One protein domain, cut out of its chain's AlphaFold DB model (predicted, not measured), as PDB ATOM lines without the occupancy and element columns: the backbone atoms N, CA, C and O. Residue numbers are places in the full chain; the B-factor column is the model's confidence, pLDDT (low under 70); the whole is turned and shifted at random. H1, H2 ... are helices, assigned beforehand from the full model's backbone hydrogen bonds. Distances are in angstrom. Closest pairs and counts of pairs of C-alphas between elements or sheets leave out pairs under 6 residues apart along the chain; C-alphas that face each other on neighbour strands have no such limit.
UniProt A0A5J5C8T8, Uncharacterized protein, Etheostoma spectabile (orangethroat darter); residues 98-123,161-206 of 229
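This is residues 98 to 123 and 161 to 206 of the 229 residues of an uncharacterized protein of Etheostoma spectabile (orangethroat darter) (UniProt A0A5J5C8T8). Three helices, H2, H3 and H4, run lengthwise in an open triangle, with H3 between H2 and H4 and in contact with both; H3 and H4 meet near one end and spread apart toward the other, where the long loop of residues 177 to 189 joins them. The short helix H1 lies at the loop end of this set, near the start of H4, with residues 98 to 103 leading into it. The printed part has 72 residues with four named helices, H1, H2, H3 and H4 along the chain, and no named strand; its class is all helix. It is only just compact, close to loose, with a radius of gyration of the C-alphas of 13.0 A, and its flat outline spans 37 by 30 by 16 A.

Begin with H1, residues 104 to 107, which only just touches H4, residues 190 to 204, with 3 pairs of C-alphas within 8 A. Look at Ala 106 and Ser 191, whose C-alphas are the closest of the two helices, 6.5 A apart; H4 touches H1 with residues 191 to 192 alone. Next comes H2, residues 111 to 121, which touches H3, residues 162 to 176, at a shallow tilt of 22 degrees, opposite ways. Their closest C-alphas are those of Ala 120 and Arg 168, 5.1 A apart. H3 and H4 form a helical hairpin and touch at a shallow tilt of 13 degrees, opposite ways. Find their closest C-alphas at Pro 162 and Leu 204, 5.5 A apart; H3 touches H4 with residues 162 to 166 alone, and H4 touches H3 with residues 200 to 204 alone. H1 and H2, H1 and H3, and H2 and H4 are apart. In H2 and H3 every O i to N i+4 pair is within hydrogen-bond range, in H4 9 of 11 are, and H1 is too short for such a pair.

Find C-alpha 104 at (-84.632, 72.430, 50.312), where the four residues of H1 begin. From C-alpha 111 at (-83.478, 62.227, 38.520), H2 runs 15.2 A to C-alpha 121. H3 runs 21.6 A from C-alpha 162 to C-alpha 176, and H4 runs 21.4 A from C-alpha 190 to C-alpha 204 at (-94.722, 47.586, 56.286).

The two C-alphas farthest apart are those of Asn 183 and Gly 206, 40.3 A. Residues 124 to 160 are not printed, and C-alphas 123 and 161 are 10.6 A apart across the cut, which lies in the link from H2 to H3. The link from H1 to H2 is tight, and that from H3 to H4 is long, with 13 residues. The mean pLDDT of the printed part is 70.3; residues 98 to 123, 161, 191, 194 to 195 and 198 to 206 are under 70.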
ATOM      1  N   THR A  98     -81.562  70.566  63.657       54.50
ATOM      2  CA  THR A  98     -82.576  71.626  63.767       54.50
ATOM      3  C   THR A  98     -82.515  72.556  62.561       54.50
ATOM      4  O   THR A  98     -81.552  73.301  62.403       54.50
ATOM      5  N   GLY A  99     -83.556  72.515  61.725       55.03
ATOM      6  CA  GLY A  99     -83.657  73.314  60.500       55.03
ATOM      7  C   GLY A  99     -83.524  72.511  59.202       55.03
ATOM      8  O   GLY A  99     -83.757  73.071  58.135       55.03
ATOM      9  N   GLU A 100     -83.241  71.204  59.249       54.69
ATOM     10  CA  GLU A 100     -83.158  70.352  58.047       54.69
ATOM     11  C   GLU A 100     -84.424  70.425  57.177       54.69
ATOM     12  O   GLU A 100     -84.347  70.478  55.953       54.69
ATOM     13  N   GLN A 101     -85.602  70.521  57.798       51.56
ATOM     14  CA  GLN A 101     -86.894  70.692  57.123       51.56
ATOM     15  C   GLN A 101     -87.063  72.031  56.374       51.56
ATOM     16  O   GLN A 101     -88.048  72.201  55.663       51.56
ATOM     17  N   MET A 102     -86.135  72.981  56.542       49.28
ATOM     18  CA  MET A 102     -86.087  74.261  55.819       49.28
ATOM     19  C   MET A 102     -85.012  74.271  54.716       49.28
ATOM     20  O   MET A 102     -85.070  75.107  53.817       49.28
ATOM     21  N   ASN A 103     -84.055  73.337  54.742       56.59
ATOM     22  CA  ASN A 103     -83.010  73.216  53.726       56.59
ATOM     23  C   ASN A 103     -83.511  72.396  52.525       56.59
ATOM     24  O   ASN A 103     -83.363  71.176  52.492       56.59
ATOM     25  N   TRP A 104     -84.089  73.064  51.524       53.28
ATOM     26  CA  TRP A 104     -84.632  72.430  50.312       53.28
ATOM     27  C   TRP A 104     -83.622  71.512  49.589       53.28
ATOM     28  O   TRP A 104     -83.992  70.437  49.112       53.28
ATOM     29  N   ASP A 105     -82.332  71.862  49.577       57.66
ATOM     30  CA  ASP A 105     -81.282  71.074  48.918       57.66
ATOM     31  C   ASP A 105     -80.910  69.781  49.667       57.66
ATOM     32  O   ASP A 105     -80.363  68.852  49.060       57.66
ATOM     33  N   ALA A 106     -81.272  69.660  50.951       52.97
ATOM     34  CA  ALA A 106     -81.187  68.400  51.693       52.97
ATOM     35  C   ALA A 106     -82.251  67.376  51.253       52.97
ATOM     36  O   ALA A 106     -82.036  66.175  51.424       52.97
ATOM     37  N   TRP A 107     -83.363  67.827  50.654       51.88
ATOM     38  CA  TRP A 107     -84.464  66.971  50.184       51.88
ATOM     39  C   TRP A 107     -84.427  66.700  48.672       51.88
ATOM     40  O   TRP A 107     -85.048  65.745  48.212       51.88
ATOM     41  N   LYS A 108     -83.664  67.482  47.893       55.97
ATOM     42  CA  LYS A 108     -83.381  67.164  46.484       55.97
ATOM     43  C   LYS A 108     -82.571  65.871  46.363       55.97
ATOM     44  O   LYS A 108     -81.484  65.764  46.935       55.97
ATOM     45  N   THR A 109     -83.047  64.951  45.533       64.38
ATOM     46  CA  THR A 109     -82.279  63.822  44.985       64.38
ATOM     47  C   THR A 109     -82.005  64.061  43.490       64.38
ATOM     48  O   THR A 109     -82.425  65.091  42.961       64.38
ATOM     49  N   THR A 110     -81.289  63.164  42.809       66.38
ATOM     50  CA  THR A 110     -81.078  63.235  41.351       66.38
ATOM     51  C   THR A 110     -82.139  62.445  40.588       66.38
ATOM     52  O   THR A 110     -82.658  61.446  41.090       66.38
ATOM     53  N   ASP A 111     -82.436  62.853  39.351       69.44
ATOM     54  CA  ASP A 111     -83.478  62.227  38.520       69.44
ATOM     55  C   ASP A 111     -83.233  60.731  38.266       69.44
ATOM     56  O   ASP A 111     -84.183  59.966  38.119       69.44
ATOM     57  N   VAL A 112     -81.968  60.293  38.286       65.38
ATOM     58  CA  VAL A 112     -81.584  58.874  38.177       65.38
ATOM     59  C   VAL A 112     -82.093  58.073  39.383       65.38
ATOM     60  O   VAL A 112     -82.706  57.024  39.214       65.38
ATOM     61  N   ILE A 113     -81.928  58.609  40.600       65.00
ATOM     62  CA  ILE A 113     -82.451  57.996  41.830       65.00
ATOM     63  C   ILE A 113     -83.986  58.035  41.845       65.00
ATOM     64  O   ILE A 113     -84.610  57.081  42.310       65.00
ATOM     65  N   VAL A 114     -84.610  59.104  41.325       65.06
ATOM     66  CA  VAL A 114     -86.079  59.169  41.179       65.06
ATOM     67  C   VAL A 114     -86.571  58.066  40.242       65.06
ATOM     68  O   VAL A 114     -87.472  57.321  40.621       65.06
ATOM     69  N   ALA A 115     -85.971  57.932  39.057       64.50
ATOM     70  CA  ALA A 115     -86.360  56.939  38.061       64.50
ATOM     71  C   ALA A 115     -86.242  55.508  38.608       64.50
ATOM     72  O   ALA A 115     -87.218  54.754  38.567       64.50
ATOM     73  N   ASP A 116     -85.096  55.159  39.196       66.00
ATOM     74  CA  ASP A 116     -84.877  53.836  39.780       66.00
ATOM     75  C   ASP A 116     -85.855  53.561  40.929       66.00
ATOM     76  O   ASP A 116     -86.487  52.501  40.952       66.00
ATOM     77  N   ALA A 117     -86.083  54.530  41.825       67.38
ATOM     78  CA  ALA A 117     -87.090  54.406  42.879       67.38
ATOM     79  C   ALA A 117     -88.504  54.196  42.305       67.38
ATOM     80  O   ALA A 117     -89.222  53.310  42.770       67.38
ATOM     81  N   THR A 118     -88.905  54.923  41.257       64.31
ATOM     82  CA  THR A 118     -90.189  54.706  40.567       64.31
ATOM     83  C   THR A 118     -90.302  53.285  39.995       64.31
ATOM     84  O   THR A 118     -91.362  52.662  40.125       64.31
ATOM     85  N   THR A 119     -89.219  52.718  39.444       66.31
ATOM     86  CA  THR A 119     -89.214  51.302  39.019       66.31
ATOM     87  C   THR A 119     -89.189  50.313  40.187       66.31
ATOM     88  O   THR A 119     -89.633  49.178  40.033       66.31
ATOM     89  N   ALA A 120     -88.734  50.702  41.382       68.75
ATOM     90  CA  ALA A 120     -88.873  49.876  42.580       68.75
ATOM     91  C   ALA A 120     -90.338  49.798  43.050       68.75
ATOM     92  O   ALA A 120     -90.794  48.701  43.384       68.75
ATOM     93  N   PHE A 121     -91.072  50.919  43.009       62.19
ATOM     94  CA  PHE A 121     -92.477  51.019  43.433       62.19
ATOM     95  C   PHE A 121     -93.480  50.266  42.549       62.19
ATOM     96  O   PHE A 121     -94.538  49.879  43.039       62.19
ATOM     97  N   SER A 122     -93.175  50.056  41.269       67.19
ATOM     98  CA  SER A 122     -94.124  49.517  40.289       67.19
ATOM     99  C   SER A 122     -93.491  48.412  39.439       67.19
ATOM    100  O   SER A 122     -92.353  48.537  38.989       67.19
ATOM    101  N   VAL A 123     -94.202  47.298  39.238       69.25
ATOM    102  CA  VAL A 123     -93.716  46.161  38.439       69.25
ATOM    103  C   VAL A 123     -94.755  45.686  37.435       69.25
ATOM    104  O   VAL A 123     -95.948  45.638  37.720       69.25
ATOM    105  N   GLN A 161     -95.844  43.335  46.864       69.75
ATOM    106  CA  GLN A 161     -96.296  43.198  48.267       69.75
ATOM    107  C   GLN A 161     -95.342  43.952  49.221       69.75
ATOM    108  O   GLN A 161     -94.187  44.152  48.842       69.75
ATOM    109  N   PRO A 162     -95.747  44.380  50.435       71.25
ATOM    110  CA  PRO A 162     -94.934  45.248  51.300       71.25
ATOM    111  C   PRO A 162     -93.476  44.804  51.506       71.25
ATOM    112  O   PRO A 162     -92.562  45.630  51.460       71.25
ATOM    113  N   GLU A 163     -93.229  43.505  51.662       78.25
ATOM    114  CA  GLU A 163     -91.895  42.918  51.842       78.25
ATOM    115  C   GLU A 163     -91.090  42.871  50.533       78.25
ATOM    116  O   GLU A 163     -89.867  43.012  50.548       78.25
ATOM    117  N   GLU A 164     -91.765  42.673  49.396       78.75
ATOM    118  CA  GLU A 164     -91.181  42.756  48.051       78.75
ATOM    119  C   GLU A 164     -90.826  44.221  47.733       78.75
ATOM    120  O   GLU A 164     -89.723  44.502  47.264       78.75
ATOM    121  N   LEU A 165     -91.708  45.167  48.074       74.44
ATOM    122  CA  LEU A 165     -91.518  46.605  47.883       74.44
ATOM    123  C   LEU A 165     -90.338  47.140  48.701       74.44
ATOM    124  O   LEU A 165     -89.466  47.814  48.152       74.44
ATOM    125  N   VAL A 166     -90.273  46.805  49.995       79.44
ATOM    126  CA  VAL A 166     -89.160  47.204  50.873       79.44
ATOM    127  C   VAL A 166     -87.825  46.707  50.330       79.44
ATOM    128  O   VAL A 166     -86.899  47.505  50.212       79.44
ATOM    129  N   LYS A 167     -87.733  45.438  49.913       87.56
ATOM    130  CA  LYS A 167     -86.506  44.886  49.312       87.56
ATOM    131  C   LYS A 167     -86.105  45.614  48.026       87.56
ATOM    132  O   LYS A 167     -84.922  45.867  47.822       87.56
ATOM    133  N   ARG A 168     -87.070  45.964  47.167       84.06
ATOM    134  CA  ARG A 168     -86.801  46.671  45.903       84.06
ATOM    135  C   ARG A 168     -86.281  48.087  46.135       84.06
ATOM    136  O   ARG A 168     -85.288  48.462  45.519       84.06
ATOM    137  N   VAL A 169     -86.898  48.854  47.036       80.12
ATOM    138  CA  VAL A 169     -86.428  50.213  47.356       80.12
ATOM    139  C   VAL A 169     -85.088  50.167  48.101       80.12
ATOM    140  O   VAL A 169     -84.199  50.956  47.793       80.12
ATOM    141  N   GLU A 170     -84.872  49.203  49.000       88.25
ATOM    142  CA  GLU A 170     -83.566  49.025  49.657       88.25
ATOM    143  C   GLU A 170     -82.460  48.623  48.668       88.25
ATOM    144  O   GLU A 170     -81.329  49.081  48.819       88.25
ATOM    145  N   GLY A 171     -82.790  47.885  47.603       87.38
ATOM    146  CA  GLY A 171     -81.885  47.629  46.478       87.38
ATOM    147  C   GLY A 171     -81.464  48.900  45.729       87.38
ATOM    148  O   GLY A 171     -80.280  49.065  45.442       87.38
ATOM    149  N   VAL A 172     -82.386  49.840  45.483       83.25
ATOM    150  CA  VAL A 172     -82.052  51.163  44.906       83.25
ATOM    151  C   VAL A 172     -81.111  51.930  45.838       83.25
ATOM    152  O   VAL A 172     -80.091  52.461  45.407       83.25
ATOM    153  N   PHE A 173     -81.400  51.939  47.140       84.25
ATOM    154  CA  PHE A 173     -80.558  52.618  48.127       84.25
ATOM    155  C   PHE A 173     -79.145  52.021  48.196       84.25
ATOM    156  O   PHE A 173     -78.177  52.772  48.283       84.25
ATOM    157  N   GLN A 174     -79.016  50.695  48.097       88.56
ATOM    158  CA  GLN A 174     -77.725  50.008  47.997       88.56
ATOM    159  C   GLN A 174     -76.993  50.338  46.688       88.56
ATOM    160  O   GLN A 174     -75.788  50.581  46.725       88.56
ATOM    161  N   HIS A 175     -77.700  50.404  45.552       87.12
ATOM    162  CA  HIS A 175     -77.105  50.718  44.248       87.12
ATOM    163  C   HIS A 175     -76.462  52.113  44.205       87.12
ATOM    164  O   HIS A 175     -75.394  52.278  43.614       87.12
ATOM    165  N   PHE A 176     -77.067  53.107  44.860       85.00
ATOM    166  CA  PHE A 176     -76.540  54.475  44.876       85.00
ATOM    167  C   PHE A 176     -75.594  54.791  46.041       85.00
ATOM    168  O   PHE A 176     -74.929  55.822  45.984       85.00
ATOM    169  N   TYR A 177     -75.488  53.935  47.066       86.50
ATOM    170  CA  TYR A 177     -74.833  54.253  48.348       86.50
ATOM    171  C   TYR A 177     -73.392  54.794  48.240       86.50
ATOM    172  O   TYR A 177     -73.010  55.664  49.021       86.50
ATOM    173  N   LEU A 178     -72.608  54.304  47.274       87.38
ATOM    174  CA  LEU A 178     -71.226  54.744  47.006       87.38
ATOM    175  C   LEU A 178     -71.074  55.469  45.656       87.38
ATOM    176  O   LEU A 178     -69.957  55.725  45.210       87.38
ATOM    177  N   THR A 179     -72.182  55.773  44.984       86.00
ATOM    178  CA  THR A 179     -72.190  56.255  43.599       86.00
ATOM    179  C   THR A 179     -72.086  57.776  43.558       86.00
ATOM    180  O   THR A 179     -72.803  58.483  44.270       86.00
ATOM    181  N   THR A 180     -71.197  58.285  42.707       83.50
ATOM    182  CA  THR A 180     -70.927  59.717  42.524       83.50
ATOM    183  C   THR A 180     -71.363  60.211  41.146       83.50
ATOM    184  O   THR A 180     -71.523  59.428  40.210       83.50
ATOM    185  N   ASP A 181     -71.534  61.523  41.009       79.88
ATOM    186  CA  ASP A 181     -71.654  62.189  39.713       79.88
ATOM    187  C   ASP A 181     -70.277  62.306  38.999       79.88
ATOM    188  O   ASP A 181     -69.245  61.950  39.582       79.88
ATOM    189  N   PRO A 182     -70.215  62.818  37.751       82.81
ATOM    190  CA  PRO A 182     -68.952  63.022  37.027       82.81
ATOM    191  C   PRO A 182     -67.962  64.002  37.682       82.81
ATOM    192  O   PRO A 182     -66.807  64.050  37.267       82.81
ATOM    193  N   ASN A 183     -68.390  64.774  38.687       82.62
ATOM    194  CA  ASN A 183     -67.561  65.699  39.460       82.62
ATOM    195  C   ASN A 183     -67.072  65.076  40.787       82.62
ATOM    196  O   ASN A 183     -66.390  65.743  41.565       82.62
ATOM    197  N   GLY A 184     -67.425  63.813  41.068       79.06
ATOM    198  CA  GLY A 184     -67.106  63.121  42.318       79.06
ATOM    199  C   GLY A 184     -68.059  63.431  43.480       79.06
ATOM    200  O   GLY A 184     -67.805  62.991  44.601       79.06
ATOM    201  N   ALA A 185     -69.157  64.159  43.253       79.00
ATOM    202  CA  ALA A 185     -70.140  64.459  44.289       79.00
ATOM    203  C   ALA A 185     -71.036  63.229  44.557       79.00
ATOM    204  O   ALA A 185     -71.612  62.690  43.609       79.00
ATOM    205  N   PRO A 186     -71.202  62.768  45.814       79.06
ATOM    206  CA  PRO A 186     -72.074  61.634  46.125       79.06
ATOM    207  C   PRO A 186     -73.528  61.880  45.707       79.06
ATOM    208  O   PRO A 186     -74.138  62.880  46.090       79.06
ATOM    209  N   LEU A 187     -74.102  60.937  44.954       76.94
ATOM    210  CA  LEU A 187     -75.521  60.964  44.585       76.94
ATOM    211  C   LEU A 187     -76.403  60.649  45.801       76.94
ATOM    212  O   LEU A 187     -77.477  61.226  45.966       76.94
ATOM    213  N   PHE A 188     -75.931  59.752  46.670       79.06
ATOM    214  CA  PHE A 188     -76.610  59.361  47.899       79.06
ATOM    215  C   PHE A 188     -76.402  60.389  49.018       79.06
ATOM    216  O   PHE A 188     -75.276  60.778  49.325       79.06
ATOM    217  N   LYS A 189     -77.492  60.791  49.683       76.06
ATOM    218  CA  LYS A 189     -77.470  61.715  50.831       76.06
ATOM    219  C   LYS A 189     -77.987  61.016  52.095       76.06
ATOM    220  O   LYS A 189     -79.002  60.325  52.008       76.06
ATOM    221  N   PRO A 190     -77.409  61.245  53.290       73.38
ATOM    222  CA  PRO A 190     -77.925  60.678  54.546       73.38
ATOM    223  C   PRO A 190     -79.408  60.999  54.828       73.38
ATOM    224  O   PRO A 190     -80.140  60.160  55.354       73.38
ATOM    225  N   SER A 191     -79.897  62.163  54.387       64.94
ATOM    226  CA  SER A 191     -81.318  62.556  54.449       64.94
ATOM    227  C   SER A 191     -82.262  61.607  53.686       64.94
ATOM    228  O   SER A 191     -83.448  61.497  54.021       64.94
ATOM    229  N   MET A 192     -81.753  60.848  52.708       70.25
ATOM    230  CA  MET A 192     -82.510  59.791  52.034       70.25
ATOM    231  C   MET A 192     -82.822  58.648  53.004       70.25
ATOM    232  O   MET A 192     -83.962  58.195  53.040       70.25
ATOM    233  N   LEU A 193     -81.868  58.219  53.847       73.38
ATOM    234  CA  LEU A 193     -82.106  57.177  54.861       73.38
ATOM    235  C   LEU A 193     -83.144  57.619  55.893       73.38
ATOM    236  O   LEU A 193     -83.997  56.824  56.280       73.38
ATOM    237  N   LYS A 194     -83.121  58.893  56.300       69.56
ATOM    238  CA  LYS A 194     -84.163  59.495  57.147       69.56
ATOM    239  C   LYS A 194     -85.544  59.404  56.490       69.56
ATOM    240  O   LYS A 194     -86.496  58.954  57.126       69.56
ATOM    241  N   THR A 195     -85.637  59.772  55.213       66.69
ATOM    242  CA  THR A 195     -86.881  59.686  54.430       66.69
ATOM    243  C   THR A 195     -87.347  58.234  54.271       66.69
ATOM    244  O   THR A 195     -88.526  57.940  54.461       66.69
ATOM    245  N   TRP A 196     -86.429  57.302  54.005       72.50
ATOM    246  CA  TRP A 196     -86.743  55.882  53.854       72.50
ATOM    247  C   TRP A 196     -87.187  55.219  55.159       72.50
ATOM    248  O   TRP A 196     -88.196  54.520  55.157       72.50
ATOM    249  N   ARG A 197     -86.513  55.492  56.289       70.62
ATOM    250  CA  ARG A 197     -86.921  55.016  57.628       70.62
ATOM    251  C   ARG A 197     -88.393  55.359  57.915       70.62
ATOM    252  O   ARG A 197     -89.103  54.526  58.467       70.62
ATOM    253  N   ILE A 198     -88.856  56.538  57.489       65.06
ATOM    254  CA  ILE A 198     -90.259  56.975  57.598       65.06
ATOM    255  C   ILE A 198     -91.159  56.211  56.609       65.06
ATOM    256  O   ILE A 198     -92.127  55.577  57.023       65.06
ATOM    257  N   GLN A 199     -90.843  56.205  55.308       63.56
ATOM    258  CA  GLN A 199     -91.720  55.581  54.302       63.56
ATOM    259  C   GLN A 199     -91.823  54.052  54.436       63.56
ATOM    260  O   GLN A 199     -92.897  53.483  54.234       63.56
ATOM    261  N   ARG A 200     -90.751  53.379  54.872       68.50
ATOM    262  CA  ARG A 200     -90.744  51.942  55.187       68.50
ATOM    263  C   ARG A 200     -91.759  51.577  56.276       68.50
ATOM    264  O   ARG A 200     -92.333  50.492  56.214       68.50
ATOM    265  N   VAL A 201     -92.027  52.466  57.238       66.19
ATOM    266  CA  VAL A 201     -93.067  52.252  58.264       66.19
ATOM    267  C   VAL A 201     -94.468  52.309  57.654       66.19
ATOM    268  O   VAL A 201     -95.316  51.505  58.039       66.19
ATOM    269  N   HIS A 202     -94.719  53.208  56.698       61.53
ATOM    270  CA  HIS A 202     -96.007  53.261  55.999       61.53
ATOM    271  C   HIS A 202     -96.242  51.991  55.164       61.53
ATOM    272  O   HIS A 202     -97.309  51.386  55.253       61.53
ATOM    273  N   ILE A 203     -95.218  51.541  54.430       61.00
ATOM    274  CA  ILE A 203     -95.275  50.319  53.614       61.00
ATOM    275  C   ILE A 203     -95.528  49.082  54.493       61.00
ATOM    276  O   ILE A 203     -96.520  48.384  54.299       61.00
ATOM    277  N   LEU A 204     -94.673  48.826  55.493       61.88
ATOM    278  CA  LEU A 204     -94.722  47.586  56.286       61.88
ATOM    279  C   LEU A 204     -95.940  47.460  57.204       61.88
ATOM    280  O   LEU A 204     -96.317  46.346  57.555       61.88
ATOM    281  N   ARG A 205     -96.554  48.570  57.626       56.56
ATOM    282  CA  ARG A 205     -97.765  48.520  58.463       56.56
ATOM    283  C   ARG A 205     -99.039  48.219  57.676       56.56
ATOM    284  O   ARG A 205    -100.095  48.121  58.292       56.56
ATOM    285  N   GLY A 206     -98.971  48.154  56.344       46.62
ATOM    286  CA  GLY A 206    -100.176  48.215  55.528       46.62
ATOM    287  C   GLY A 206    -100.923  49.536  55.738       46.62
ATOM    288  O   GLY A 206    -102.147  49.554  55.678       46.62
TER     289      GLY A 206